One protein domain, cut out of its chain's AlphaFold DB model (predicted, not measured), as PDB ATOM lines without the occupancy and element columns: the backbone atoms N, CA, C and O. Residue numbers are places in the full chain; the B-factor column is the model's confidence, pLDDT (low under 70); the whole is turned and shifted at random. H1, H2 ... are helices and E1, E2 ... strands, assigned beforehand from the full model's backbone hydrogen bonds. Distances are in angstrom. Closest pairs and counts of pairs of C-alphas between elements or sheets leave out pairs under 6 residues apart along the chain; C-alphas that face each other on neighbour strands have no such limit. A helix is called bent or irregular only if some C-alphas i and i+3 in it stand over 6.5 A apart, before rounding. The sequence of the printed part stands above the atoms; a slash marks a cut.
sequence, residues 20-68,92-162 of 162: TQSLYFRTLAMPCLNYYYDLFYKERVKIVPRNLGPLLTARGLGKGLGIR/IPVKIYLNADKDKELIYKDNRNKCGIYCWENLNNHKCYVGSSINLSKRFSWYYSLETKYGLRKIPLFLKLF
ATOM      1  N   THR A  20      21.805  12.571 -24.227       87.75
ATOM      2  CA  THR A  20      21.637  11.296 -23.518       87.75
ATOM      3  C   THR A  20      20.216  10.784 -23.701       87.75
ATOM      4  O   THR A  20      19.257  11.543 -23.561       87.75
ATOM      5  N   GLN A  21      20.069   9.486 -23.960       89.75
ATOM      6  CA  GLN A  21      18.775   8.809 -23.968       89.75
ATOM      7  C   GLN A  21      18.646   7.922 -22.730       89.75
ATOM      8  O   GLN A  21      19.608   7.295 -22.291       89.75
ATOM      9  N   SER A  22      17.455   7.883 -22.144       82.44
ATOM     10  CA  SER A  22      17.153   7.046 -20.983       82.44
ATOM     11  C   SER A  22      15.810   6.358 -21.161       82.44
ATOM     12  O   SER A  22      14.869   6.952 -21.679       82.44
ATOM     13  N   LEU A  23      15.720   5.104 -20.728       88.38
ATOM     14  CA  LEU A  23      14.479   4.342 -20.746       88.38
ATOM     15  C   LEU A  23      13.737   4.540 -19.420       88.38
ATOM     16  O   LEU A  23      14.308   4.341 -18.346       88.38
ATOM     17  N   TYR A  24      12.468   4.922 -19.489       84.38
ATOM     18  CA  TYR A  24      11.619   5.171 -18.332       84.38
ATOM     19  C   TYR A  24      10.418   4.226 -18.320       84.38
ATOM     20  O   TYR A  24       9.702   4.099 -19.311       84.38
ATOM     21  N   PHE A  25      10.165   3.595 -17.176       78.69
ATOM     22  CA  PHE A  25       8.967   2.794 -16.944       78.69
ATOM     23  C   PHE A  25       8.393   3.094 -15.559       78.69
ATOM     24  O   PHE A  25       9.124   3.387 -14.610       78.69
ATOM     25  N   ARG A  26       7.064   3.029 -15.452       77.62
ATOM     26  CA  ARG A  26       6.324   3.117 -14.188       77.62
ATOM     27  C   ARG A  26       5.709   1.758 -13.904       77.62
ATOM     28  O   ARG A  26       5.090   1.167 -14.782       77.62
ATOM     29  N   THR A  27       5.871   1.271 -12.683       78.25
ATOM     30  CA  THR A  27       5.126   0.104 -12.209       78.25
ATOM     31  C   THR A  27       3.715   0.534 -11.816       78.25
ATOM     32  O   THR A  27       3.524   1.654 -11.338       78.25
ATOM     33  N   LEU A  28       2.731  -0.350 -11.981       78.75
ATOM     34  CA  LEU A  28       1.397  -0.131 -11.421       78.75
ATOM     35  C   LEU A  28       1.484  -0.047  -9.890       78.75
ATOM     36  O   LEU A  28       2.302  -0.731  -9.269       78.75
ATOM     37  N   ALA A  29       0.645   0.792  -9.283       81.94
ATOM     38  CA  ALA A  29       0.515   0.835  -7.833       81.94
ATOM     39  C   ALA A  29      -0.158  -0.463  -7.366       81.94
ATOM     40  O   ALA A  29      -1.314  -0.718  -7.696       81.94
ATOM     41  N   MET A  30       0.579  -1.301  -6.638       81.62
ATOM     42  CA  MET A  30       0.095  -2.586  -6.137       81.62
ATOM     43  C   MET A  30       0.226  -2.638  -4.610       81.62
ATOM     44  O   MET A  30       1.301  -2.306  -4.106       81.62
ATOM     45  N   PRO A  31      -0.790  -3.126  -3.871       85.88
ATOM     46  CA  PRO A  31      -0.732  -3.219  -2.409       85.88
ATOM     47  C   PRO A  31       0.452  -4.037  -1.876       85.88
ATOM     48  O   PRO A  31       0.994  -3.727  -0.821       85.88
ATOM     49  N   CYS A  32       0.919  -5.044  -2.623       80.06
ATOM     50  CA  CYS A  32       2.074  -5.857  -2.230       80.06
ATOM     51  C   CYS A  32       3.397  -5.069  -2.174       80.06
ATOM     52  O   CYS A  32       4.348  -5.513  -1.531       80.06
ATOM     53  N   LEU A  33       3.469  -3.897  -2.815       78.00
ATOM     54  CA  LEU A  33       4.632  -3.012  -2.753       78.00
ATOM     55  C   LEU A  33       4.602  -2.080  -1.535       78.00
ATOM     56  O   LEU A  33       5.642  -1.506  -1.204       78.00
ATOM     57  N   ASN A  34       3.463  -1.966  -0.840       83.06
ATOM     58  CA  ASN A  34       3.323  -1.110   0.341       83.06
ATOM     59  C   ASN A  34       4.269  -1.543   1.460       83.06
ATOM     60  O   ASN A  34       4.901  -0.692   2.066       83.06
ATOM     61  N   TYR A  35       4.478  -2.853   1.637       82.94
ATOM     62  CA  TYR A  35       5.458  -3.378   2.592       82.94
ATOM     63  C   TYR A  35       6.834  -2.714   2.412       82.94
ATOM     64  O   TYR A  35       7.391  -2.150   3.352       82.94
ATOM     65  N   TYR A  36       7.359  -2.697   1.181       80.75
ATOM     66  CA  TYR A  36       8.638  -2.051   0.882       80.75
ATOM     67  C   TYR A  36       8.571  -0.526   1.003       80.75
ATOM     68  O   TYR A  36       9.559   0.097   1.386       80.75
ATOM     69  N   TYR A  37       7.437   0.088   0.668       83.06
ATOM     70  CA  TYR A  37       7.251   1.523   0.852       83.06
ATOM     71  C   TYR A  37       7.368   1.900   2.334       83.06
ATOM     72  O   TYR A  37       8.214   2.718   2.675       83.06
ATOM     73  N   ASP A  38       6.630   1.233   3.216       83.88
ATOM     74  CA  ASP A  38       6.604   1.515   4.656       83.88
ATOM     75  C   ASP A  38       7.967   1.266   5.328       83.88
ATOM     76  O   ASP A  38       8.366   1.974   6.253       83.88
ATOM     77  N   LEU A  39       8.735   0.302   4.812       80.94
ATOM     78  CA  LEU A  39      10.114   0.017   5.227       80.94
ATOM     79  C   LEU A  39      11.080   1.185   4.985       80.94
ATOM     80  O   LEU A  39      11.997   1.410   5.778       80.94
ATOM     81  N   PHE A  40      10.910   1.900   3.871       81.56
ATOM     82  CA  PHE A  40      11.842   2.934   3.423       81.56
ATOM     83  C   PHE A  40      11.254   4.342   3.448       81.56
ATOM     84  O   PHE A  40      11.977   5.277   3.119       81.56
ATOM     85  N   TYR A  41       9.990   4.531   3.822       83.44
ATOM     86  CA  TYR A  41       9.334   5.832   3.882       83.44
ATOM     87  C   TYR A  41       8.548   5.971   5.185       83.44
ATOM     88  O   TYR A  41       7.615   5.224   5.448       83.44
ATOM     89  N   LYS A  42       8.893   6.986   5.980       82.38
ATOM     90  CA  LYS A  42       8.135   7.401   7.164       82.38
ATOM     91  C   LYS A  42       7.704   8.844   6.964       82.38
ATOM     92  O   LYS A  42       8.534   9.674   6.608       82.38
ATOM     93  N   GLU A  43       6.414   9.135   7.135       89.44
ATOM     94  CA  GLU A  43       5.854  10.485   6.920       89.44
ATOM     95  C   GLU A  43       6.185  11.045   5.518       89.44
ATOM     96  O   GLU A  43       6.461  12.226   5.342       89.44
ATOM     97  N   ARG A  44       6.193  10.170   4.497       81.31
ATOM     98  CA  ARG A  44       6.590  10.471   3.101       81.31
ATOM     99  C   ARG A  44       8.050  10.907   2.922       81.31
ATOM    100  O   ARG A  44       8.455  11.250   1.812       81.31
ATOM    101  N   VAL A  45       8.864  10.823   3.970       74.38
ATOM    102  CA  VAL A  45      10.309  11.038   3.917       74.38
ATOM    103  C   VAL A  45      11.002   9.691   3.807       74.38
ATOM    104  O   VAL A  45      10.744   8.772   4.585       74.38
ATOM    105  N   LYS A  46      11.906   9.563   2.832       73.88
ATOM    106  CA  LYS A  46      12.683   8.338   2.658       73.88
ATOM    107  C   LYS A  46      13.652   8.154   3.831       73.88
ATOM    108  O   LYS A  46      14.498   9.013   4.069       73.88
ATOM    109  N   ILE A  47      13.572   7.020   4.515       77.81
ATOM    110  CA  ILE A  47      14.427   6.630   5.636       77.81
ATOM    111  C   ILE A  47      15.164   5.323   5.330       77.81
ATOM    112  O   ILE A  47      14.729   4.518   4.510       77.81
ATOM    113  N   VAL A  48      16.298   5.109   5.998       75.88
ATOM    114  CA  VAL A  48      16.963   3.801   6.025       75.88
ATOM    115  C   VAL A  48      16.619   3.142   7.358       75.88
ATOM    116  O   VAL A  48      16.950   3.706   8.407       75.88
ATOM    117  N   PRO A  49      15.943   1.985   7.354       74.12
ATOM    118  CA  PRO A  49      15.544   1.330   8.587       74.12
ATOM    119  C   PRO A  49      16.777   0.777   9.323       74.12
ATOM    120  O   PRO A  49      17.742   0.323   8.711       74.12
ATOM    121  N   ARG A  50      16.771   0.826  10.662       69.31
ATOM    122  CA  ARG A  50      17.929   0.429  11.497       69.31
ATOM    123  C   ARG A  50      18.258  -1.068  11.401       69.31
ATOM    124  O   ARG A  50      19.394  -1.458  11.634       69.31
ATOM    125  N   ASN A  51      17.279  -1.894  11.040       74.94
ATOM    126  CA  ASN A  51      17.393  -3.337  10.816       74.94
ATOM    127  C   ASN A  51      17.728  -3.679   9.350       74.94
ATOM    128  O   ASN A  51      17.269  -4.693   8.831       74.94
ATOM    129  N   LEU A  52      18.521  -2.845   8.670       75.38
ATOM    130  CA  LEU A  52      18.873  -3.057   7.265       75.38
ATOM    131  C   LEU A  52      19.677  -4.349   7.038       75.38
ATOM    132  O   LEU A  52      19.502  -4.989   6.009       75.38
ATOM    133  N   GLY A  53      20.523  -4.750   7.993       66.69
ATOM    134  CA  GLY A  53      21.389  -5.932   7.872       66.69
ATOM    135  C   GLY A  53      20.625  -7.216   7.506       66.69
ATOM    136  O   GLY A  53      20.886  -7.778   6.448       66.69
ATOM    137  N   PRO A  54      19.625  -7.636   8.302       70.44
ATOM    138  CA  PRO A  54      18.780  -8.790   7.976       70.44
ATOM    139  C   PRO A  54      18.004  -8.664   6.654       70.44
ATOM    140  O   PRO A  54      17.708  -9.666   6.009       70.44
ATOM    141  N   LEU A  55      17.667  -7.437   6.243       66.50
ATOM    142  CA  LEU A  55      16.932  -7.164   5.003       66.50
ATOM    143  C   LEU A  55      17.836  -7.245   3.760       66.50
ATOM    144  O   LEU A  55      17.354  -7.502   2.656       66.50
ATOM    145  N   LEU A  56      19.149  -7.062   3.928       65.69
ATOM    146  CA  LEU A  56      20.160  -7.201   2.883       65.69
ATOM    147  C   LEU A  56      20.585  -8.666   2.741       65.69
ATOM    148  O   LEU A  56      21.697  -9.060   3.080       65.69
ATOM    149  N   THR A  57      19.700  -9.495   2.189       64.75
ATOM    150  CA  THR A  57      20.084 -10.849   1.765       64.75
ATOM    151  C   THR A  57      21.124 -10.783   0.642       64.75
ATOM    152  O   THR A  57      21.122  -9.850  -0.165       64.75
ATOM    153  N   ALA A  58      21.949 -11.828   0.493       45.88
ATOM    154  CA  ALA A  58      22.878 -11.973  -0.638       45.88
ATOM    155  C   ALA A  58      22.197 -11.756  -2.012       45.88
ATOM    156  O   ALA A  58      22.801 -11.220  -2.937       45.88
ATOM    157  N   ARG A  59      20.897 -12.081  -2.130       43.22
ATOM    158  CA  ARG A  59      20.062 -11.810  -3.317       43.22
ATOM    159  C   ARG A  59      19.727 -10.323  -3.519       43.22
ATOM    160  O   ARG A  59      19.690  -9.864  -4.660       43.22
ATOM    161  N   GLY A  60      19.516  -9.568  -2.439       57.22
ATOM    162  CA  GLY A  60      19.368  -8.108  -2.473       57.22
ATOM    163  C   GLY A  60      20.671  -7.399  -2.857       57.22
ATOM    164  O   GLY A  60      20.643  -6.425  -3.606       57.22
ATOM    165  N   LEU A  61      21.814  -7.949  -2.433       54.03
ATOM    166  CA  LEU A  61      23.154  -7.498  -2.832       54.03
ATOM    167  C   LEU A  61      23.457  -7.810  -4.309       54.03
ATOM    168  O   LEU A  61      23.897  -6.928  -5.045       54.03
ATOM    169  N   GLY A  62      23.151  -9.028  -4.770       38.16
ATOM    170  CA  GLY A  62      23.388  -9.469  -6.151       38.16
ATOM    171  C   GLY A  62      22.571  -8.702  -7.199       38.16
ATOM    172  O   GLY A  62      23.105  -8.331  -8.241       38.16
ATOM    173  N   LYS A  63      21.303  -8.360  -6.909       46.09
ATOM    174  CA  LYS A  63      20.507  -7.471  -7.782       46.09
ATOM    175  C   LYS A  63      20.987  -6.012  -7.763       46.09
ATOM    176  O   LYS A  63      20.721  -5.279  -8.715       46.09
ATOM    177  N   GLY A  64      21.717  -5.594  -6.725       39.72
ATOM    178  CA  GLY A  64      22.368  -4.284  -6.652       39.72
ATOM    179  C   GLY A  64      23.562  -4.129  -7.603       39.72
ATOM    180  O   GLY A  64      23.824  -3.015  -8.051       39.72
ATOM    181  N   LEU A  65      24.239  -5.229  -7.963       39.00
ATOM    182  CA  LEU A  65      25.386  -5.216  -8.883       39.00
ATOM    183  C   LEU A  65      24.998  -4.990 -10.354       39.00
ATOM    184  O   LEU A  65      25.805  -4.466 -11.116       39.00
ATOM    185  N   GLY A  66      23.783  -5.373 -10.759       35.50
ATOM    186  CA  GLY A  66      23.373  -5.354 -12.169       35.50
ATOM    187  C   GLY A  66      22.623  -4.104 -12.636       35.50
ATOM    188  O   GLY A  66      22.437  -3.947 -13.837       35.50
ATOM    189  N   ILE A  67      22.147  -3.232 -11.732       38.41
ATOM    190  CA  ILE A  67      21.137  -2.221 -12.115       38.41
ATOM    191  C   ILE A  67      21.616  -0.764 -12.046       38.41
ATOM    192  O   ILE A  67      21.040   0.058 -12.754       38.41
ATOM    193  N   ARG A  68      22.645  -0.366 -11.278       35.09
ATOM    194  CA  ARG A  68      23.045   1.061 -11.231       35.09
ATOM    195  C   ARG A  68      24.527   1.282 -10.944       35.09
ATOM    196  O   ARG A  68      25.021   0.906  -9.887       35.09
ATOM    197  N   ILE A  92      28.911  -5.014  14.400       75.69
ATOM    198  CA  ILE A  92      30.325  -4.836  14.730       75.69
ATOM    199  C   ILE A  92      31.046  -4.379  13.458       75.69
ATOM    200  O   ILE A  92      31.022  -5.103  12.462       75.69
ATOM    201  N   PRO A  93      31.667  -3.191  13.450       79.12
ATOM    202  CA  PRO A  93      32.479  -2.782  12.319       79.12
ATOM    203  C   PRO A  93      33.700  -3.698  12.187       79.12
ATOM    204  O   PRO A  93      34.404  -3.958  13.160       79.12
ATOM    205  N   VAL A  94      33.979  -4.141  10.962       81.38
ATOM    206  CA  VAL A  94      35.150  -4.961  10.616       81.38
ATOM    207  C   VAL A  94      36.444  -4.180  10.846       81.38
ATOM    208  O   VAL A  94      37.477  -4.742  11.205       81.38
ATOM    209  N   LYS A  95      36.401  -2.864  10.623       85.88
ATOM    210  CA  LYS A  95      37.552  -1.980  10.789       85.88
ATOM    211  C   LYS A  95      37.092  -0.570  11.144       85.88
ATOM    212  O   LYS A  95      36.078  -0.085  10.634       85.88
ATOM    213  N   ILE A  96      37.863   0.075  12.011       85.62
ATOM    214  CA  ILE A  96      37.615   1.424  12.507       85.62
ATOM    215  C   ILE A  96      38.862   2.273  12.267       85.62
ATOM    216  O   ILE A  96      39.971   1.810  12.532       85.62
ATOM    217  N   TYR A  97      38.667   3.512  11.818       86.25
ATOM    218  CA  TYR A  97      39.718   4.528  11.747       86.25
ATOM    219  C   TYR A  97      39.283   5.751  12.544       86.25
ATOM    220  O   TYR A  97      38.199   6.297  12.312       86.25
ATOM    221  N   LEU A  98      40.121   6.150  13.501       84.06
ATOM    222  CA  LEU A  98      39.813   7.208  14.464       84.06
ATOM    223  C   LEU A  98      39.882   8.588  13.819       84.06
ATOM    224  O   LEU A  98      39.094   9.467  14.164       84.06
ATOM    225  N   ASN A  99      40.825   8.773  12.895       82.19
ATOM    226  CA  ASN A  99      41.004  10.027  12.194       82.19
ATOM    227  C   ASN A  99      41.259   9.761  10.712       82.19
ATOM    228  O   ASN A  99      42.379   9.491  10.287       82.19
ATOM    229  N   ALA A 100      40.198   9.893   9.927       81.06
ATOM    230  CA  ALA A 100      40.197   9.688   8.489       81.06
ATOM    231  C   ALA A 100      41.291  10.471   7.745       81.06
ATOM    232  O   ALA A 100      41.812   9.973   6.749       81.06
ATOM    233  N   ASP A 101      41.638  11.675   8.199       81.00
ATOM    234  CA  ASP A 101      42.616  12.528   7.516       81.00
ATOM    235  C   ASP A 101      44.048  12.041   7.753       81.00
ATOM    236  O   ASP A 101      44.862  12.017   6.825       81.00
ATOM    237  N   LYS A 102      44.354  11.628   8.989       83.62
ATOM    238  CA  LYS A 102      45.668  11.074   9.358       83.62
ATOM    239  C   LYS A 102      45.850   9.660   8.814       83.62
ATOM    240  O   LYS A 102      46.914   9.332   8.300       83.62
ATOM    241  N   ASP A 103      44.791   8.857   8.864       85.12
ATOM    242  CA  ASP A 103      44.826   7.436   8.526       85.12
ATOM    243  C   ASP A 103      44.588   7.171   7.029       85.12
ATOM    244  O   ASP A 103      44.426   6.020   6.627       85.12
ATOM    245  N   LYS A 104      44.565   8.205   6.175       84.56
ATOM    246  CA  LYS A 104      44.209   8.089   4.748       84.56
ATOM    247  C   LYS A 104      44.992   6.991   4.019       84.56
ATOM    248  O   LYS A 104      44.405   6.185   3.306       84.56
ATOM    249  N   GLU A 105      46.309   6.920   4.219       86.12
ATOM    250  CA  GLU A 105      47.184   5.952   3.543       86.12
ATOM    251  C   GLU A 105      46.861   4.521   3.966       86.12
ATOM    252  O   GLU A 105      46.766   3.622   3.126       86.12
ATOM    253  N   LEU A 106      46.600   4.332   5.261       89.06
ATOM    254  CA  LEU A 106      46.171   3.058   5.818       89.06
ATOM    255  C   LEU A 106      44.786   2.670   5.286       89.06
ATOM    256  O   LEU A 106      44.607   1.544   4.828       89.06
ATOM    257  N   ILE A 107      43.839   3.612   5.251       89.06
ATOM    258  CA  ILE A 107      42.495   3.418   4.690       89.06
ATOM    259  C   ILE A 107      42.587   2.953   3.234       89.06
ATOM    260  O   ILE A 107      41.879   2.021   2.846       89.06
ATOM    261  N   TYR A 108      43.464   3.545   2.420       86.88
ATOM    262  CA  TYR A 108      43.652   3.105   1.038       86.88
ATOM    263  C   TYR A 108      44.242   1.708   0.936       86.88
ATOM    264  O   TYR A 108      43.739   0.898   0.155       86.88
ATOM    265  N   LYS A 109      45.300   1.436   1.705       88.69
ATOM    266  CA  LYS A 109      46.003   0.153   1.684       88.69
ATOM    267  C   LYS A 109      45.078  -0.983   2.110       88.69
ATOM    268  O   LYS A 109      44.952  -1.974   1.393       88.69
ATOM    269  N   ASP A 110      44.366  -0.797   3.216       89.69
ATOM    270  CA  ASP A 110      43.495  -1.810   3.807       89.69
ATOM    271  C   ASP A 110      42.250  -2.087   2.951       89.69
ATOM    272  O   ASP A 110      41.705  -3.192   3.011       89.69
ATOM    273  N   ASN A 111      41.804  -1.119   2.140       89.19
ATOM    274  CA  ASN A 111      40.589  -1.214   1.319       89.19
ATOM    275  C   ASN A 111      40.847  -1.322  -0.189       89.19
ATOM    276  O   ASN A 111      39.917  -1.191  -0.997       89.19
ATOM    277  N   ARG A 112      42.099  -1.557  -0.596       87.88
ATOM    278  CA  ARG A 112      42.451  -1.756  -2.004       87.88
ATOM    279  C   ARG A 112      41.699  -2.966  -2.559       87.88
ATOM    280  O   ARG A 112      41.770  -4.052  -1.998       87.88
ATOM    281  N   ASN A 113      40.977  -2.759  -3.662       85.00
ATOM    282  CA  ASN A 113      40.180  -3.784  -4.353       85.00
ATOM    283  C   ASN A 113      39.094  -4.464  -3.496       85.00
ATOM    284  O   ASN A 113      38.625  -5.540  -3.853       85.00
ATOM    285  N   LYS A 114      38.665  -3.840  -2.391       85.19
ATOM    286  CA  LYS A 114      37.552  -4.336  -1.573       85.19
ATOM    287  C   LYS A 114      36.257  -3.609  -1.917       85.19
ATOM    288  O   LYS A 114      36.268  -2.398  -2.151       85.19
ATOM    289  N   CYS A 115      35.149  -4.340  -1.908       85.25
ATOM    290  CA  CYS A 115      33.801  -3.784  -1.897       85.25
ATOM    291  C   CYS A 115      33.260  -3.765  -0.462       85.25
ATOM    292  O   CYS A 115      33.761  -4.488   0.396       85.25
ATOM    293  N   GLY A 116      32.254  -2.937  -0.188       83.19
ATOM    294  CA  GLY A 116      31.606  -2.946   1.122       83.19
ATOM    295  C   GLY A 116      30.790  -1.701   1.431       83.19
ATOM    296  O   GLY A 116      30.563  -0.841   0.567       83.19
ATOM    297  N   ILE A 117      30.348  -1.629   2.685       84.00
ATOM    298  CA  ILE A 117      29.596  -0.513   3.252       84.00
ATOM    299  C   ILE A 117      30.506   0.217   4.240       84.00
ATOM    300  O   ILE A 117      31.287  -0.384   4.971       84.00
ATOM    301  N   TYR A 118      30.414   1.539   4.259       84.81
ATOM    302  CA  TYR A 118      31.172   2.375   5.175       84.81
ATOM    303  C   TYR A 118      30.301   3.474   5.766       84.81
ATOM    304  O   TYR A 118      29.302   3.889   5.177       84.81
ATOM    305  N   CYS A 119      30.701   3.967   6.931       84.56
ATOM    306  CA  CYS A 119      30.059   5.063   7.629       84.56
ATOM    307  C   CYS A 119      31.107   6.101   8.040       84.56
ATOM    308  O   CYS A 119      32.011   5.774   8.807       84.56
ATOM    309  N   TRP A 120      30.976   7.330   7.539       82.50
ATOM    310  CA  TRP A 120      31.699   8.501   8.036       82.50
ATOM    311  C   TRP A 120      30.894   9.140   9.159       82.50
ATOM    312  O   TRP A 120      29.741   9.506   8.955       82.50
ATOM    313  N   GLU A 121      31.495   9.336  10.318       81.25
ATOM    314  CA  GLU A 121      30.921  10.088  11.424       81.25
ATOM    315  C   GLU A 121      31.697  11.395  11.585       81.25
ATOM    316  O   GLU A 121      32.922  11.405  11.686       81.25
ATOM    317  N   ASN A 122      30.981  12.514  11.562       78.06
ATOM    318  CA  ASN A 122      31.568  13.820  11.814       78.06
ATOM    319  C   ASN A 122      31.784  13.991  13.317       78.06
ATOM    320  O   ASN A 122      30.815  14.021  14.074       78.06
ATOM    321  N   LEU A 123      33.037  14.148  13.739       76.50
ATOM    322  CA  LEU A 123      33.384  14.217  15.158       76.50
ATOM    323  C   LEU A 123      32.877  15.491  15.856       76.50
ATOM    324  O   LEU A 123      32.743  15.492  17.072       76.50
ATOM    325  N   ASN A 124      32.534  16.548  15.112       80.00
ATOM    326  CA  ASN A 124      32.054  17.807  15.692       80.00
ATOM    327  C   ASN A 124      30.547  17.801  15.983       80.00
ATOM    328  O   ASN A 124      30.088  18.513  16.870       80.00
ATOM    329  N   ASN A 125      29.748  17.081  15.187       78.88
ATOM    330  CA  ASN A 125      28.282  17.110  15.298       78.88
ATOM    331  C   ASN A 125      27.623  15.726  15.347       78.88
ATOM    332  O   ASN A 125      26.393  15.644  15.343       78.88
ATOM    333  N   HIS A 126      28.423  14.659  15.351       78.25
ATOM    334  CA  HIS A 126      28.008  13.256  15.406       78.25
ATOM    335  C   HIS A 126      27.004  12.838  14.323       78.25
ATOM    336  O   HIS A 126      26.259  11.866  14.479       78.25
ATOM    337  N   LYS A 127      26.957  13.570  13.202       77.00
ATOM    338  CA  LYS A 127      26.178  13.159  12.034       77.00
ATOM    339  C   LYS A 127      26.937  12.086  11.280       77.00
ATOM    340  O   LYS A 127      28.126  12.233  10.996       77.00
ATOM    341  N   CYS A 128      26.204  11.053  10.893       76.81
ATOM    342  CA  CYS A 128      26.745   9.925  10.158       76.81
ATOM    343  C   CYS A 128      26.317   9.986   8.689       76.81
ATOM    344  O   CYS A 128      25.149  10.248   8.384       76.81
ATOM    345  N   TYR A 129      27.253   9.702   7.792       80.19
ATOM    346  CA  TYR A 129      27.024   9.431   6.383       80.19
ATOM    347  C   TYR A 129      27.350   7.971   6.102       80.19
ATOM    348  O   TYR A 129      28.484   7.549   6.301       80.19
ATOM    349  N   VAL A 130      26.379   7.218   5.594       81.00
ATOM    350  CA  VAL A 130      26.580   5.823   5.187       81.00
ATOM    351  C   VAL A 130      26.642   5.752   3.667       81.00
ATOM    352  O   VAL A 130      25.759   6.260   2.976       81.00
ATOM    353  N   GLY A 131      27.682   5.109   3.146       79.19
ATOM    354  CA  GLY A 131      27.867   4.871   1.722       79.19
ATOM    355  C   GLY A 131      28.258   3.427   1.434       79.19
ATOM    356  O   GLY A 131      28.621   2.666   2.325       79.19
ATOM    357  N   SER A 132      28.196   3.046   0.162       83.00
ATOM    358  CA  SER A 132      28.668   1.750  -0.325       83.00
ATOM    359  C   SER A 132      29.507   1.926  -1.587       83.00
ATOM    360  O   SER A 132      29.411   2.947  -2.278       83.00
ATOM    361  N   SER A 133      30.381   0.960  -1.872       81.94
ATOM    362  CA  SER A 133      31.147   0.928  -3.120       81.94
ATOM    363  C   SER A 133      31.555  -0.489  -3.501       81.94
ATOM    364  O   SER A 133      31.867  -1.306  -2.638       81.94
ATOM    365  N   ILE A 134      31.633  -0.745  -4.809       82.62
ATOM    366  CA  ILE A 134      32.291  -1.937  -5.369       82.62
ATOM    367  C   ILE A 134      33.815  -1.834  -5.195       82.62
ATOM    368  O   ILE A 134      34.491  -2.834  -5.002       82.62
ATOM    369  N   ASN A 135      34.361  -0.616  -5.228       86.06
ATOM    370  CA  ASN A 135      35.774  -0.357  -4.968       86.06
ATOM    371  C   ASN A 135      35.892   0.760  -3.926       86.06
ATOM    372  O   ASN A 135      35.737   1.948  -4.235       86.06
ATOM    373  N   LEU A 136      36.088   0.362  -2.672       85.56
ATOM    374  CA  LEU A 136      36.171   1.254  -1.522       85.56
ATOM    375  C   LEU A 136      37.375   2.186  -1.632       85.56
ATOM    376  O   LEU A 136      37.201   3.390  -1.498       85.56
ATOM    377  N   SER A 137      38.557   1.672  -1.988       85.81
ATOM    378  CA  SER A 137      39.758   2.495  -2.201       85.81
ATOM    379  C   SER A 137      39.528   3.619  -3.224       85.81
ATOM    380  O   SER A 137      39.804   4.783  -2.931       85.81
ATOM    381  N   LYS A 138      38.912   3.319  -4.379       84.94
ATOM    382  CA  LYS A 138      38.563   4.339  -5.386       84.94
ATOM    383  C   LYS A 138      37.550   5.350  -4.844       84.94
ATOM    384  O   LYS A 138      37.699   6.549  -5.062       84.94
ATOM    385  N   ARG A 139      36.533   4.890  -4.112       86.00
ATOM    386  CA  ARG A 139      35.513   5.768  -3.521       86.00
ATOM    387  C   ARG A 139      36.095   6.698  -2.460       86.00
ATOM    388  O   ARG A 139      35.768   7.880  -2.463       86.00
ATOM    389  N   PHE A 140      36.958   6.181  -1.592       86.31
ATOM    390  CA  PHE A 140      37.683   6.978  -0.610       86.31
ATOM    391  C   PHE A 140      38.553   8.013  -1.307       86.31
ATOM    392  O   PHE A 140      38.508   9.174  -0.918       86.31
ATOM    393  N   SER A 141      39.200   7.651  -2.422       81.25
ATOM    394  CA  SER A 141      40.072   8.584  -3.143       81.25
ATOM    395  C   SER A 141      39.343   9.831  -3.609       81.25
ATOM    396  O   SER A 141      39.894  10.917  -3.509       81.25
ATOM    397  N   TRP A 142      38.074   9.700  -4.002       79.19
ATOM    398  CA  TRP A 142      37.252  10.841  -4.391       79.19
ATOM    399  C   TRP A 142      36.961  11.796  -3.238       79.19
ATOM    400  O   TRP A 142      36.951  13.002  -3.454       79.19
ATOM    401  N   TYR A 143      36.745  11.292  -2.020       76.44
ATOM    402  CA  TYR A 143      36.502  12.164  -0.869       76.44
ATOM    403  C   TYR A 143      37.722  13.024  -0.540       76.44
ATOM    404  O   TYR A 143      37.558  14.211  -0.274       76.44
ATOM    405  N   TYR A 144      38.928  12.461  -0.639       71.69
ATOM    406  CA  TYR A 144      40.163  13.197  -0.357       71.69
ATOM    407  C   TYR A 144      40.706  13.970  -1.572       71.69
ATOM    408  O   TYR A 144      41.362  14.988  -1.403       71.69
ATOM    409  N   SER A 145      40.423  13.553  -2.811       65.19
ATOM    410  CA  SER A 145      40.860  14.286  -4.011       65.19
ATOM    411  C   SER A 145      40.046  15.561  -4.258       65.19
ATOM    412  O   SER A 145      40.534  16.492  -4.902       65.19
ATOM    413  N   LEU A 146      38.801  15.619  -3.761       53.22
ATOM    414  CA  LEU A 146      37.907  16.781  -3.875       53.22
ATOM    415  C   LEU A 146      38.325  17.981  -2.998       53.22
ATOM    416  O   LEU A 146      37.724  19.049  -3.128       53.22
ATOM    417  N   GLU A 147      39.375  17.863  -2.173       52.56
ATOM    418  CA  GLU A 147      39.938  18.976  -1.385       52.56
ATOM    419  C   GLU A 147      40.477  20.146  -2.238       52.56
ATOM    420  O   GLU A 147      40.741  21.224  -1.712       52.56
ATOM    421  N   THR A 148      40.600  20.004  -3.559       43.84
ATOM    422  CA  THR A 148      41.364  20.950  -4.391       43.84
ATOM    423  C   THR A 148      40.586  22.123  -4.999       43.84
ATOM    424  O   THR A 148      41.206  22.930  -5.686       43.84
ATOM    425  N   LYS A 149      39.270  22.291  -4.764       41.44
ATOM    426  CA  LYS A 149      38.522  23.400  -5.416       41.44
ATOM    427  C   LYS A 149      37.815  24.414  -4.511       41.44
ATOM    428  O   LYS A 149      37.552  25.514  -4.979       41.44
ATOM    429  N   TYR A 150      37.531  24.104  -3.241       37.62
ATOM    430  CA  TYR A 150      36.717  25.002  -2.394       37.62
ATOM    431  C   TYR A 150      37.181  25.175  -0.940       37.62
ATOM    432  O   TYR A 150      36.414  25.691  -0.132       37.62
ATOM    433  N   GLY A 151      38.407  24.776  -0.574       41.06
ATOM    434  CA  GLY A 151      38.950  25.065   0.766       41.06
ATOM    435  C   GLY A 151      38.066  24.575   1.924       41.06
ATOM    436  O   GLY A 151      38.011  25.207   2.981       41.06
ATOM    437  N   LEU A 152      37.329  23.477   1.721       40.59
ATOM    438  CA  LEU A 152      36.504  22.888   2.770       40.59
ATOM    439  C   LEU A 152      37.439  22.331   3.840       40.59
ATOM    440  O   LEU A 152      38.241  21.440   3.586       40.59
ATOM    441  N   ARG A 153      37.355  22.949   5.020       46.75
ATOM    442  CA  ARG A 153      38.177  22.676   6.201       46.75
ATOM    443  C   ARG A 153      38.255  21.170   6.459       46.75
ATOM    444  O   ARG A 153      37.228  20.501   6.398       46.75
ATOM    445  N   LYS A 154      39.450  20.690   6.810       55.12
ATOM    446  CA  LYS A 154      39.718  19.345   7.339       55.12
ATOM    447  C   LYS A 154      38.763  19.065   8.499       55.12
ATOM    448  O   LYS A 154      38.955  19.579   9.603       55.12
ATOM    449  N   ILE A 155      37.668  18.365   8.225       53.41
ATOM    450  CA  ILE A 155      36.725  17.960   9.262       53.41
ATOM    451  C   ILE A 155      37.241  16.623   9.778       53.41
ATOM    452  O   ILE A 155      37.362  15.695   8.984       53.41
ATOM    453  N   PRO A 156      37.498  16.489  11.085       57.84
ATOM    454  CA  PRO A 156      37.889  15.208  11.642       57.84
ATOM    455  C   PRO A 156      36.716  14.227  11.472       57.84
ATOM    456  O   PRO A 156      35.639  14.398  12.054       57.84
ATOM    457  N   LEU A 157      36.911  13.228  10.611       65.75
ATOM    458  CA  LEU A 157      35.938  12.175  10.336       65.75
ATOM    459  C   LEU A 157      36.404  10.859  10.961       65.75
ATOM    460  O   LEU A 157      37.580  10.505  10.908       65.75
ATOM    461  N   PHE A 158      35.456  10.120  11.515       62.75
ATOM    462  CA  PHE A 158      35.634   8.766  12.021       62.75
ATOM    463  C   PHE A 158      35.033   7.782  11.014       62.75
ATOM    464  O   PHE A 158      33.917   7.998  10.542       62.75
ATOM    465  N   LEU A 159      35.743   6.709  10.661       68.62
ATOM    466  CA  LEU A 159      35.289   5.738   9.656       68.62
ATOM    467  C   LEU A 159      35.003   4.381  10.286       68.62
ATOM    468  O   LEU A 159      35.877   3.796  10.922       68.62
ATOM    469  N   LYS A 160      33.807   3.847  10.036       68.31
ATOM    470  CA  LYS A 160      33.417   2.465  10.356       68.31
ATOM    471  C   LYS A 160      33.184   1.697   9.057       68.31
ATOM    472  O   LYS A 160      32.424   2.167   8.211       68.31
ATOM    473  N   LEU A 161      33.818   0.540   8.897       61.34
ATOM    474  CA  LEU A 161      33.584  -0.392   7.788       61.34
ATOM    475  C   LEU A 161      32.751  -1.576   8.258       61.34
ATOM    476  O   LEU A 161      33.017  -2.105   9.335       61.34
ATOM    477  N   PHE A 162      31.785  -1.985   7.441       61.56
ATOM    478  CA  PHE A 162      30.860  -3.081   7.712       61.56
ATOM    479  C   PHE A 162      30.845  -4.073   6.551       61.56
ATOM    480  O   PHE A 162      30.866  -3.616   5.380       61.56
TER     481      PHE A 162
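Overview. This is residues 20 to 68 and 92 to 162 of the 162 residues of the protein "LAGLIDADG endonuclease" of Monilinia laxa (UniProt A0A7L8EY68). A four-stranded sheet, with helices H4 and H5 side by side grazing it, makes one lobe, residues 92 to 162; residues 20 to 68 are strung out away from it as an open frame of E1, H1, H2 and H3, and residues 20 to 36 stick out free. The printed part has 120 residues with five named helices and five named strands, in the order E1 H1 H2 H3 E2 H4 E3 E4 H5 E5. The sheet's order is E2 E5 E3 E4, all antiparallel, and the class is mixed, helices and strands. The whole is loose, with a radius of gyration of the C-alphas of 17.6 A and spans of 50 by 35 by 30 A.

Along the chain. The sheet holds E2, residues 95 to 97, E5, residues 157 to 161, 13.0 A long, E3, residues 116 to 122, 19.9 A, and E4, residues 128 to 133, 16.6 A. E5 ends at C-alpha 161 (33.584, -0.392, 7.788). H5, residues 136 to 148, is 20.6 A long and only just irregular: C-alphas 145 and 148 are 6.7 A apart. H4 is residues 104 to 110. The other elements are H3, residues 58 to 67, H2, residues 52 to 55, H1, residues 31 to 40, and E1, residues 20 to 24, which begins at C-alpha 20 (21.637, 11.296, -23.518).

Arrangement. The sheet is only just strongly twisted, its C-alphas up to 4.2 A off the best plane. Between the neighbour strands E2 and E5, N 97 and O 159 are within hydrogen-bond range at 2.9 A. Between E5 and E3, N 119 and O 160 are within hydrogen-bond range at 2.8 A, and in the hairpin E3 and E4, N 118 and O 131 are within hydrogen-bond range at 2.9 A. E2, H4, E3 and E4, H5, E5 are split strand-helix-strand units, two strands running the same way with another between them, each with a right-handed crossover. H4 and H5 only graze the sheet. H5 touches H4 with residues 137 to 141 alone, at a shallow tilt of 13 degrees, opposite ways; the closest C-alphas, of Tyr 108 and Ser 137, are 5.1 A apart. H2 and H3 meet only through their link; H1 is apart from both, and E1 pairs with no named strand. In H4 every O i to N i+4 pair is within hydrogen-bond range, against 4 of 6 in H1, 4 of 6 in H3 and 6 of 9 in H5; H2 is too short for one.

Size, cuts and confidence. The C-alphas farthest apart, of Leu 28 and Lys 102, are 50.2 A apart. Residues 69 to 91 are not printed, and C-alphas 68 and 92 are 27.6 A apart across the cut. The link from H1 to H2 is long. Mean pLDDT of the printed part is 73.7; it is under 70 at residues 50, 53, 55 to 68 and 145 to 162.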